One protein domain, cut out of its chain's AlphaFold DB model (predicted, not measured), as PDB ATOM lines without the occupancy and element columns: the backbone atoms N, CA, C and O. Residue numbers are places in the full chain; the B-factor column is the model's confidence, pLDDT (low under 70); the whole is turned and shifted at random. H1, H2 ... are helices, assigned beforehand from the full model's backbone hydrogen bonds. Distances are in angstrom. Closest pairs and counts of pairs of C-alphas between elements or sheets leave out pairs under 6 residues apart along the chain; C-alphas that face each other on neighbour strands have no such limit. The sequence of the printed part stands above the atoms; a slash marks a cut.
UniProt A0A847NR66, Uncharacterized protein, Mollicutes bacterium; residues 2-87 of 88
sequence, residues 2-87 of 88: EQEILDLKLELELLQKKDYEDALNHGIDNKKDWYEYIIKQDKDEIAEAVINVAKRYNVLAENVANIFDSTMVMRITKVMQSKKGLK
ATOM      1  N   GLU A   2     320.958 213.560 294.552       78.69
ATOM      2  CA  GLU A   2     321.402 214.466 295.642       78.69
ATOM      3  C   GLU A   2     321.133 213.901 297.048       78.69
ATOM      4  O   GLU A   2     322.017 213.943 297.900       78.69
ATOM      5  N   GLN A   3     319.963 213.288 297.262       85.06
ATOM      6  CA  GLN A   3     319.619 212.658 298.544       85.06
ATOM      7  C   GLN A   3     320.549 211.484 298.892       85.06
ATOM      8  O   GLN A   3     321.041 211.401 300.005       85.06
ATOM      9  N   GLU A   4     320.876 210.625 297.925       86.88
ATOM     10  CA  GLU A   4     321.746 209.459 298.152       86.88
ATOM     11  C   GLU A   4     323.180 209.866 298.522       86.88
ATOM     12  O   GLU A   4     323.827 209.194 299.321       86.88
ATOM     13  N   ILE A   5     323.679 210.980 297.971       87.56
ATOM     14  CA  ILE A   5     324.989 211.535 298.344       87.56
ATOM     15  C   ILE A   5     324.956 212.063 299.782       87.56
ATOM     16  O   ILE A   5     325.929 211.885 300.517       87.56
ATOM     17  N   LEU A   6     323.864 212.724 300.177       91.88
ATOM     18  CA  LEU A   6     323.673 213.207 301.542       91.88
ATOM     19  C   LEU A   6     323.614 212.034 302.531       91.88
ATOM     20  O   LEU A   6     324.315 212.056 303.540       91.88
ATOM     21  N   ASP A   7     322.845 210.996 302.201       93.56
ATOM     22  CA  ASP A   7     322.696 209.803 303.032       93.56
ATOM     23  C   ASP A   7     324.039 209.074 303.193       93.56
ATOM     24  O   ASP A   7     324.431 208.748 304.312       93.56
ATOM     25  N   LEU A   8     324.804 208.911 302.103       93.06
ATOM     26  CA  LEU A   8     326.146 208.324 302.153       93.06
ATOM     27  C   LEU A   8     327.066 209.116 303.084       93.06
ATOM     28  O   LEU A   8     327.763 208.526 303.906       93.06
ATOM     29  N   LYS A   9     327.086 210.450 302.967       92.94
ATOM     30  CA  LYS A   9     327.917 211.299 303.832       92.94
ATOM     31  C   LYS A   9     327.520 211.160 305.298       92.94
ATOM     32  O   LYS A   9     328.399 210.999 306.138       92.94
ATOM     33  N   LEU A  10     326.219 211.163 305.591       95.19
ATOM     34  CA  LEU A  10     325.714 211.020 306.953       95.19
ATOM     35  C   LEU A  10     326.090 209.662 307.560       95.19
ATOM     36  O   LEU A  10     326.552 209.605 308.697       95.19
ATOM     37  N   GLU A  11     325.942 208.571 306.806       96.19
ATOM     38  CA  GLU A  11     326.363 207.247 307.266       96.19
ATOM     39  C   GLU A  11     327.870 207.194 307.560       96.19
ATOM     40  O   GLU A  11     328.278 206.624 308.574       96.19
ATOM     41  N   LEU A  12     328.706 207.819 306.722       96.19
ATOM     42  CA  LEU A  12     330.150 207.881 306.967       96.19
ATOM     43  C   LEU A  12     330.502 208.719 308.194       96.19
ATOM     44  O   LEU A  12     331.344 208.290 308.979       96.19
ATOM     45  N   GLU A  13     329.845 209.859 308.406       96.44
ATOM     46  CA  GLU A  13     330.049 210.678 309.605       96.44
ATOM     47  C   GLU A  13     329.689 209.920 310.889       96.44
ATOM     48  O   GLU A  13     330.385 210.031 311.901       96.44
ATOM     49  N   LEU A  14     328.619 209.119 310.865       97.56
ATOM     50  CA  LEU A  14     328.243 208.275 312.002       97.56
ATOM     51  C   LEU A  14     329.303 207.204 312.282       97.56
ATOM     52  O   LEU A  14     329.662 206.984 313.439       97.56
ATOM     53  N   LEU A  15     329.844 206.575 311.237       98.00
ATOM     54  CA  LEU A  15     330.921 205.597 311.383       98.00
ATOM     55  C   LEU A  15     332.231 206.243 311.868       98.00
ATOM     56  O   LEU A  15     332.921 205.645 312.684       98.00
ATOM     57  N   GLN A  16     332.558 207.464 311.430       96.88
ATOM     58  CA  GLN A  16     333.721 208.216 311.924       96.88
ATOM     59  C   GLN A  16     333.593 208.540 313.414       96.88
ATOM     60  O   GLN A  16     334.547 208.356 314.168       96.88
ATOM     61  N   LYS A  17     332.410 208.993 313.851       97.25
ATOM     62  CA  LYS A  17     332.132 209.240 315.273       97.25
ATOM     63  C   LYS A  17     332.292 207.967 316.090       97.25
ATOM     64  O   LYS A  17     332.954 207.994 317.120       97.25
ATOM     65  N   LYS A  18     331.751 206.850 315.597       97.75
ATOM     66  CA  LYS A  18     331.866 205.560 316.275       97.75
ATOM     67  C   LYS A  18     333.318 205.076 316.366       97.75
ATOM     68  O   LYS A  18     333.732 204.649 317.436       97.75
ATOM     69  N   ASP A  19     334.093 205.189 315.287       97.56
ATOM     70  CA  ASP A  19     335.518 204.816 315.266       97.56
ATOM     71  C   ASP A  19     336.334 205.655 316.262       97.56
ATOM     72  O   ASP A  19     337.193 205.134 316.968       97.56
ATOM     73  N   TYR A  20     336.015 206.947 316.372       96.56
ATOM     74  CA  TYR A  20     336.621 207.834 317.360       96.56
ATOM     75  C   TYR A  20     336.227 207.470 318.800       96.56
ATOM     76  O   TYR A  20     337.087 207.405 319.675       96.56
ATOM     77  N   GLU A  21     334.948 207.190 319.060       97.81
ATOM     78  CA  GLU A  21     334.490 206.709 320.369       97.81
ATOM     79  C   GLU A  21     335.161 205.386 320.757       97.81
ATOM     80  O   GLU A  21     335.541 205.202 321.911       97.81
ATOM     81  N   ASP A  22     335.349 204.473 319.802       97.25
ATOM     82  CA  ASP A  22     336.040 203.207 320.038       97.25
ATOM     83  C   ASP A  22     337.517 203.413 320.370       97.25
ATOM     84  O   ASP A  22     338.014 202.765 321.295       97.25
ATOM     85  N   ALA A  23     338.196 204.353 319.706       97.50
ATOM     86  CA  ALA A  23     339.554 204.749 320.069       97.50
ATOM     87  C   ALA A  23     339.617 205.267 321.516       97.50
ATOM     88  O   ALA A  23     340.411 204.769 322.320       97.50
ATOM     89  N   LEU A  24     338.715 206.186 321.883       98.00
ATOM     90  CA  LEU A  24     338.651 206.739 323.238       98.00
ATOM     91  C   LEU A  24     338.351 205.672 324.297       98.00
ATOM     92  O   LEU A  24     338.966 205.678 325.362       98.00
ATOM     93  N   ASN A  25     337.459 204.721 324.005       97.44
ATOM     94  CA  ASN A  25     337.146 203.605 324.903       97.44
ATOM     95  C   ASN A  25     338.349 202.673 325.133       97.44
ATOM     96  O   ASN A  25     338.421 202.011 326.167       97.44
ATOM     97  N   HIS A  26     339.306 202.646 324.202       96.06
ATOM     98  CA  HIS A  26     340.587 201.952 324.354       96.06
ATOM     99  C   HIS A  26     341.682 202.827 324.986       96.06
ATOM    100  O   HIS A  26     342.830 202.394 325.086       96.06
ATOM    101  N   GLY A  27     341.349 204.043 325.430       97.69
ATOM    102  CA  GLY A  27     342.304 204.989 326.003       97.69
ATOM    103  C   GLY A  27     343.243 205.612 324.971       97.69
ATOM    104  O   GLY A  27     344.328 206.058 325.337       97.69
ATOM    105  N   ILE A  28     342.857 205.622 323.693       97.81
ATOM    106  CA  ILE A  28     343.654 206.153 322.590       97.81
ATOM    107  C   ILE A  28     343.000 207.440 322.083       97.81
ATOM    108  O   ILE A  28     341.882 207.426 321.578       97.81
ATOM    109  N   ASP A  29     343.705 208.562 322.195       95.00
ATOM    110  CA  ASP A  29     343.203 209.899 321.848       95.00
ATOM    111  C   ASP A  29     343.798 210.465 320.549       95.00
ATOM    112  O   ASP A  29     343.417 211.546 320.096       95.00
ATOM    113  N   ASN A  30     344.719 209.731 319.922       95.19
ATOM    114  CA  ASN A  30     345.382 210.153 318.701       95.19
ATOM    115  C   ASN A  30     345.228 209.125 317.574       95.19
ATOM    116  O   ASN A  30     345.254 207.908 317.759       95.19
ATOM    117  N   LYS A  31     345.092 209.653 316.357       93.12
ATOM    118  CA  LYS A  31     344.784 208.870 315.157       93.12
ATOM    119  C   LYS A  31     345.859 207.835 314.813       93.12
ATOM    120  O   LYS A  31     345.534 206.767 314.298       93.12
ATOM    121  N   LYS A  32     347.132 208.168 315.034       95.56
ATOM    122  CA  LYS A  32     348.253 207.301 314.655       95.56
ATOM    123  C   LYS A  32     348.247 206.027 315.496       95.56
ATOM    124  O   LYS A  32     348.258 204.939 314.928       95.56
ATOM    125  N   ASP A  33     348.162 206.173 316.811       97.56
ATOM    126  CA  ASP A  33     348.153 205.037 317.730       97.56
ATOM    127  C   ASP A  33     346.887 204.194 317.543       97.56
ATOM    128  O   ASP A  33     346.955 202.965 317.565       97.56
ATOM    129  N   TRP A  34     345.748 204.836 317.249       97.56
ATOM    130  CA  TRP A  34     344.511 204.119 316.935       97.56
ATOM    131  C   TRP A  34     344.672 203.250 315.690       97.56
ATOM    132  O   TRP A  34     344.346 202.064 315.715       97.56
ATOM    133  N   TYR A  35     345.246 203.806 314.621       97.25
ATOM    134  CA  TYR A  35     345.536 203.052 313.406       97.25
ATOM    135  C   TYR A  35     346.481 201.870 313.670       97.25
ATOM    136  O   TYR A  35     346.206 200.749 313.235       97.25
ATOM    137  N   GLU A  36     347.576 202.091 314.401       97.12
ATOM    138  CA  GLU A  36     348.543 201.040 314.736       97.12
ATOM    139  C   GLU A  36     347.944 199.926 315.601       97.12
ATOM    140  O   GLU A  36     348.360 198.767 315.488       97.12
ATOM    141  N   TYR A  37     346.977 200.263 316.455       97.06
ATOM    142  CA  TYR A  37     346.206 199.306 317.236       97.06
ATOM    143  C   TYR A  37     345.229 198.519 316.356       97.06
ATOM    144  O   TYR A  37     345.299 197.287 316.308       97.06
ATOM    145  N   ILE A  38     344.342 199.209 315.634       96.88
ATOM    146  CA  ILE A  38     343.223 198.578 314.922       96.88
ATOM    147  C   ILE A  38     343.698 197.723 313.747       96.88
ATOM    148  O   ILE A  38     343.178 196.631 313.520       96.88
ATOM    149  N   ILE A  39     344.770 198.129 313.053       95.19
ATOM    150  CA  ILE A  39     345.309 197.367 311.921       95.19
ATOM    151  C   ILE A  39     345.878 196.006 312.341       95.19
ATOM    152  O   ILE A  39     346.056 195.129 311.496       95.19
ATOM    153  N   LYS A  40     346.150 195.794 313.634       94.75
ATOM    154  CA  LYS A  40     346.607 194.508 314.183       94.75
ATOM    155  C   LYS A  40     345.451 193.610 314.618       94.75
ATOM    156  O   LYS A  40     345.645 192.403 314.674       94.75
ATOM    157  N   GLN A  41     344.259 194.161 314.842       94.06
ATOM    158  CA  GLN A  41     343.090 193.396 315.273       94.06
ATOM    159  C   GLN A  41     342.594 192.452 314.178       94.06
ATOM    160  O   GLN A  41     342.610 192.793 312.993       94.06
ATOM    161  N   ASP A  42     342.126 191.267 314.563       89.69
ATOM    162  CA  ASP A  42     341.570 190.290 313.617       89.69
ATOM    163  C   ASP A  42     340.270 190.782 312.975       89.69
ATOM    164  O   ASP A  42     339.960 190.440 311.832       89.69
ATOM    165  N   LYS A  43     339.522 191.602 313.717       91.88
ATOM    166  CA  LYS A  43     338.252 192.185 313.301       91.88
ATOM    167  C   LYS A  43     338.338 193.700 313.363       91.88
ATOM    168  O   LYS A  43     338.716 194.263 314.384       91.88
ATOM    169  N   ASP A  44     337.943 194.332 312.268       96.38
ATOM    170  CA  ASP A  44     337.807 195.778 312.145       96.38
ATOM    171  C   ASP A  44     336.383 196.070 311.663       96.38
ATOM    172  O   ASP A  44     336.090 196.076 310.464       96.38
ATOM    173  N   GLU A  45     335.469 196.205 312.622       96.00
ATOM    174  CA  GLU A  45     334.033 196.330 312.353       96.00
ATOM    175  C   GLU A  45     333.700 197.612 311.581       96.00
ATOM    176  O   GLU A  45     332.809 197.606 310.730       96.00
ATOM    177  N   ILE A  46     334.465 198.686 311.798       98.00
ATOM    178  CA  ILE A  46     334.310 199.949 311.070       98.00
ATOM    179  C   ILE A  46     334.726 199.778 309.611       98.00
ATOM    180  O   ILE A  46     333.973 200.156 308.713       98.00
ATOM    181  N   ALA A  47     335.870 199.146 309.338       97.62
ATOM    182  CA  ALA A  47     336.277 198.865 307.964       97.62
ATOM    183  C   ALA A  47     335.279 197.937 307.247       97.62
ATOM    184  O   ALA A  47     334.967 198.133 306.069       97.62
ATOM    185  N   GLU A  48     334.715 196.953 307.954       97.19
ATOM    186  CA  GLU A  48     333.626 196.130 307.424       97.19
ATOM    187  C   GLU A  48     332.370 196.943 307.098       97.19
ATOM    188  O   GLU A  48     331.776 196.758 306.029       97.19
ATOM    189  N   ALA A  49     331.981 197.857 307.987       97.75
ATOM    190  CA  ALA A  49     330.851 198.746 307.775       97.75
ATOM    191  C   ALA A  49     331.074 199.662 306.564       97.75
ATOM    192  O   ALA A  49     330.187 199.750 305.717       97.75
ATOM    193  N   VAL A  50     332.266 200.247 306.407       97.88
ATOM    194  CA  VAL A  50     332.642 201.079 305.247       97.88
ATOM    195  C   VAL A  50     332.528 200.298 303.933       97.88
ATOM    196  O   VAL A  50     331.950 200.789 302.962       97.88
ATOM    197  N   ILE A  51     332.996 199.045 303.896       97.44
ATOM    198  CA  ILE A  51     332.824 198.170 302.723       97.44
ATOM    199  C   ILE A  51     331.335 197.932 302.425       97.44
ATOM    200  O   ILE A  51     330.930 197.877 301.262       97.44
ATOM    201  N   ASN A  52     330.509 197.762 303.457       97.12
ATOM    202  CA  ASN A  52     329.076 197.538 303.287       97.12
ATOM    203  C   ASN A  52     328.337 198.803 302.826       97.12
ATOM    204  O   ASN A  52     327.455 198.683 301.976       97.12
ATOM    205  N   VAL A  53     328.724 199.992 303.306       96.56
ATOM    206  CA  VAL A  53     328.252 201.288 302.781       96.56
ATOM    207  C   VAL A  53     328.546 201.357 301.285       96.56
ATOM    208  O   VAL A  53     327.634 201.519 300.480       96.56
ATOM    209  N   ALA A  54     329.798 201.121 300.885       96.19
ATOM    210  CA  ALA A  54     330.202 201.167 299.483       96.19
ATOM    211  C   ALA A  54     329.355 200.248 298.584       96.19
ATOM    212  O   ALA A  54     328.910 200.659 297.514       96.19
ATOM    213  N   LYS A  55     329.043 199.032 299.053       95.81
ATOM    214  CA  LYS A  55     328.146 198.107 298.344       95.81
ATOM    215  C   LYS A  55     326.715 198.633 298.225       95.81
ATOM    216  O   LYS A  55     326.143 198.512 297.148       95.81
ATOM    217  N   ARG A  56     326.139 199.190 299.300       95.00
ATOM    218  CA  ARG A  56     324.761 199.722 299.294       95.00
ATOM    219  C   ARG A  56     324.585 200.834 298.267       95.00
ATOM    220  O   ARG A  56     323.593 200.839 297.550       95.00
ATOM    221  N   TYR A  57     325.569 201.723 298.172       93.81
ATOM    222  CA  TYR A  57     325.541 202.857 297.248       93.81
ATOM    223  C   TYR A  57     326.153 202.549 295.873       93.81
ATOM    224  O   TYR A  57     326.245 203.441 295.035       93.81
ATOM    225  N   ASN A  58     326.573 201.303 295.623       94.12
ATOM    226  CA  ASN A  58     327.237 200.886 294.385       94.12
ATOM    227  C   ASN A  58     328.461 201.759 294.020       94.12
ATOM    228  O   ASN A  58     328.665 202.138 292.866       94.12
ATOM    229  N   VAL A  59     329.283 202.084 295.022       94.25
ATOM    230  CA  VAL A  59     330.529 202.856 294.890       94.25
ATOM    231  C   VAL A  59     331.724 201.956 295.217       94.25
ATOM    232  O   VAL A  59     331.620 201.008 295.995       94.25
ATOM    233  N   LEU A  60     332.893 202.245 294.641       95.69
ATOM    234  CA  LEU A  60     334.132 201.560 295.011       95.69
ATOM    235  C   LEU A  60     334.461 201.802 296.492       95.69
ATOM    236  O   LEU A  60     334.488 202.946 296.948       95.69
ATOM    237  N   ALA A  61     334.771 200.731 297.226       96.12
ATOM    238  CA  ALA A  61     335.108 200.809 298.649       96.12
ATOM    239  C   ALA A  61     336.304 201.733 298.923       96.12
ATOM    240  O   ALA A  61     336.299 202.450 299.916       96.12
ATOM    241  N   GLU A  62     337.281 201.781 298.015       95.94
ATOM    242  CA  GLU A  62     338.432 202.688 298.098       95.94
ATOM    243  C   GLU A  62     338.018 204.166 298.050       95.94
ATOM    244  O   GLU A  62     338.554 204.974 298.804       95.94
ATOM    245  N   ASN A  63     337.020 204.530 297.237       95.06
ATOM    246  CA  ASN A  63     336.522 205.909 297.175       95.06
ATOM    247  C   ASN A  63     335.833 206.301 298.484       95.06
ATOM    248  O   ASN A  63     336.071 207.384 299.010       95.06
ATOM    249  N   VAL A  64     335.011 205.403 299.028       96.06
ATOM    250  CA  VAL A  64     334.330 205.608 300.312       96.06
ATOM    251  C   VAL A  64     335.346 205.689 301.458       96.06
ATOM    252  O   VAL A  64     335.244 206.569 302.306       96.06
ATOM    253  N   ALA A  65     336.374 204.837 301.451       96.81
ATOM    254  CA  ALA A  65     337.457 204.872 302.428       96.81
ATOM    255  C   ALA A  65     338.267 206.176 302.364       96.81
ATOM    256  O   ALA A  65     338.588 206.731 303.408       96.81
ATOM    257  N   ASN A  66     338.541 206.699 301.165       95.31
ATOM    258  CA  ASN A  66     339.208 207.993 300.997       95.31
ATOM    259  C   ASN A  66     338.381 209.164 301.549       95.31
ATOM    260  O   ASN A  66     338.956 210.122 302.062       95.31
ATOM    261  N   ILE A  67     337.046 209.093 301.456       94.25
ATOM    262  CA  ILE A  67     336.145 210.077 302.080       94.25
ATOM    263  C   ILE A  67     336.157 209.925 303.604       94.25
ATOM    264  O   ILE A  67     336.114 210.925 304.314       94.25
ATOM    265  N   PHE A  68     336.219 208.685 304.094       96.25
ATOM    266  CA  PHE A  68     336.251 208.390 305.519       96.25
ATOM    267  C   PHE A  68     337.517 208.959 306.168       96.25
ATOM    268  O   PHE A  68     337.429 209.904 306.944       96.25
ATOM    269  N   ASP A  69     338.697 208.415 305.862       93.81
ATOM    270  CA  ASP A  69     339.973 208.963 306.317       93.81
ATOM    271  C   ASP A  69     341.168 208.269 305.627       93.81
ATOM    272  O   ASP A  69     341.065 207.148 305.131       93.81
ATOM    273  N   SER A  70     342.345 208.906 305.654       91.62
ATOM    274  CA  SER A  70     343.569 208.415 304.992       91.62
ATOM    275  C   SER A  70     344.041 207.002 305.382       91.62
ATOM    276  O   SER A  70     344.756 206.363 304.614       91.62
ATOM    277  N   THR A  71     343.679 206.502 306.561       95.38
ATOM    278  CA  THR A  71     344.066 205.179 307.079       95.38
ATOM    279  C   THR A  71     343.077 204.080 306.691       95.38
ATOM    280  O   THR A  71     343.442 202.901 306.640       95.38
ATOM    281  N   MET A  72     341.838 204.452 306.356       97.62
ATOM    282  CA  MET A  72     340.753 203.508 306.105       97.62
ATOM    283  C   MET A  72     341.024 202.619 304.888       97.62
ATOM    284  O   MET A  72     340.660 201.446 304.896       97.62
ATOM    285  N   VAL A  73     341.738 203.118 303.874       97.25
ATOM    286  CA  VAL A  73     342.098 202.341 302.672       97.25
ATOM    287  C   VAL A  73     342.878 201.070 303.031       97.25
ATOM    288  O   VAL A  73     342.577 199.984 302.527       97.25
ATOM    289  N   MET A  74     343.854 201.165 303.939       96.50
ATOM    290  CA  MET A  74     344.633 199.997 304.368       96.50
ATOM    291  C   MET A  74     343.788 199.043 305.221       96.50
ATOM    292  O   MET A  74     343.858 197.826 305.033       96.50
ATOM    293  N   ARG A  75     342.933 199.590 306.092       97.38
ATOM    294  CA  ARG A  75     342.008 198.822 306.940       97.38
ATOM    295  C   ARG A  75     341.023 197.994 306.104       97.38
ATOM    296  O   ARG A  75     340.944 196.775 306.275       97.38
ATOM    297  N   ILE A  76     340.357 198.604 305.115       97.12
ATOM    298  CA  ILE A  76     339.443 197.875 304.218       97.12
ATOM    299  C   ILE A  76     340.183 196.838 303.368       97.12
ATOM    300  O   ILE A  76     339.659 195.748 303.134       97.12
ATOM    301  N   THR A  77     341.421 197.128 302.951       95.50
ATOM    302  CA  THR A  77     342.233 196.201 302.154       95.50
ATOM    303  C   THR A  77     342.536 194.935 302.951       95.50
ATOM    304  O   THR A  77     342.320 193.833 302.440       95.50
ATOM    305  N   LYS A  78     342.949 195.077 304.220       95.19
ATOM    306  CA  LYS A  78     343.157 193.948 305.139       95.19
ATOM    307  C   LYS A  78     341.889 193.101 305.260       95.19
ATOM    308  O   LYS A  78     341.928 191.896 305.019       95.19
ATOM    309  N   VAL A  79     340.750 193.728 305.559       95.19
ATOM    310  CA  VAL A  79     339.457 193.036 305.704       95.19
ATOM    311  C   VAL A  79     339.068 192.281 304.427       95.19
ATOM    312  O   VAL A  79     338.655 191.119 304.479       95.19
ATOM    313  N   MET A  80     339.213 192.910 303.258       93.12
ATOM    314  CA  MET A  80     338.897 192.280 301.973       93.12
ATOM    315  C   MET A  80     339.812 191.090 301.666       93.12
ATOM    316  O   MET A  80     339.345 190.104 301.091       93.12
ATOM    317  N   GLN A  81     341.091 191.151 302.044       91.25
ATOM    318  CA  GLN A  81     342.034 190.039 301.893       91.25
ATOM    319  C   GLN A  81     341.686 188.870 302.821       91.25
ATOM    320  O   GLN A  81     341.584 187.737 302.343       91.25
ATOM    321  N   SER A  82     341.397 189.135 304.099       87.38
ATOM    322  CA  SER A  82     340.966 188.105 305.058       87.38
ATOM    323  C   SER A  82     339.710 187.370 304.577       87.38
ATOM    324  O   SER A  82     339.655 186.141 304.592       87.38
ATOM    325  N   LYS A  83     338.725 188.101 304.035       80.19
ATOM    326  CA  LYS A  83     337.492 187.514 303.473       80.19
ATOM    327  C   LYS A  83     337.727 186.684 302.206       80.19
ATOM    328  O   LYS A  83     336.945 185.778 301.930       80.19
ATOM    329  N   LYS A  84     338.777 186.966 301.425       75.19
ATOM    330  CA  LYS A  84     339.171 186.139 300.269       75.19
ATOM    331  C   LYS A  84     339.886 184.855 300.700       75.19
ATOM    332  O   LYS A  84     339.660 183.820 300.082       75.19
ATOM    333  N   GLY A  85     340.701 184.908 301.756       61.62
ATOM    334  CA  GLY A  85     341.398 183.741 302.310       61.62
ATOM    335  C   GLY A  85     340.462 182.687 302.913       61.62
ATOM    336  O   GLY A  85     340.751 181.501 302.828       61.62
ATOM    337  N   LEU A  86     339.309 183.112 303.438       58.47
ATOM    338  CA  LEU A  86     338.265 182.248 304.009       58.47
ATOM    339  C   LEU A  86     337.408 181.497 302.966       58.47
ATOM    340  O   LEU A  86     336.571 180.688 303.348       58.47
ATOM    341  N   LYS A  87     337.568 181.767 301.661       51.78
ATOM    342  CA  LYS A  87     336.802 181.115 300.577       51.78
ATOM    343  C   LYS A  87     337.508 179.895 299.953       51.78
ATOM    344  O   LYS A  87     337.198 179.553 298.813       51.78
TER     345      LYS A  87
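AT A GLANCE: This is residues 2 to 87 of the 88 residues of an uncharacterized protein of Mollicutes bacterium (UniProt A0A847NR66). One long helix, H1, makes one side of a flat model; the shorter H3 lies side by side with it, running opposite ways, and a helical hairpin of H4 and H5 packs on H3. H5 crosses H3 and runs away from H1, while H2 stands near the end of H1 at residue 25, about perpendicular to it, and touches no helix. The printed part has 86 residues with five named helices, in the order H1, H2, H3, H4, H5, and no named strand; its class is all helix. It is compact, with a radius of gyration of the C-alphas of 12.9 A, and spans 38 by 33 by 17 A.

IN THESE COORDINATES: H1, residues 2 to 25, begins with C-alpha 2 at (321.402, 214.466, 295.642) and is 35.0 A long from first to last C-alpha. H2, residues 31 to 38, is 10.4 A long. H3, residues 45 to 56, is 16.4 A long and begins with C-alpha 45 at (334.033, 196.330, 312.353). H4, residues 61 to 68, is 10.3 A long. H5, residues 72 to 85, is 20.1 A long and ends with C-alpha 85 at (341.398, 183.741, 302.310).

HOW THE PARTS SIT: H3 and H4 are the hub, touching three helices each. H1 touches H3 with its residues 8 to 19 alone, at a shallow tilt of 7 degrees, opposite ways; their closest C-alphas, of Asp 19 and Ile 46, are 6.5 A apart. H3 touches H4 with its residues 50 to 55 alone, at a steep tilt of 63 degrees, the closest C-alphas being those of Ala 54 and Ala 61 at 5.0 A. H1 and H4 only just touch, with 3 pairs of C-alphas within 8 A; the closest are those of Leu 12 and Phe 68, at 6.3 A. H4 and H5 form a hairpin at a shallow tilt of 31 degrees, closest at the C-alphas of Ala 65 and Met 72, 5.1 A apart. H5 is about perpendicular to H3, at 85 degrees, and touches it where the C-alphas of Ala 47 and Ile 76 come to 5.0 A. H2 is close to H1 but not clearly touching, with the C-alphas of Ala 23 and Trp 34 closest at 5.9 A; their lines are about perpendicular, at 80 degrees. H1 and H5 are apart, and so are H2 and H3. In H1, H2, H3, H4 and H5 every O i to N i+4 pair is within hydrogen-bond range.

THE WHOLE: The two C-alphas farthest apart, those of Glu 2 and Gly 27, are 38.1 A from each other. The printed part, residues 2 to 87 of a chain of 88, has no cut. The links from H1 to H2, H3 to H4 and H4 to H5 are tight, the link from H2 to H3 is short, and no link is long. The mean pLDDT of the printed part is 93.5; residues 85 to 87 are under 70.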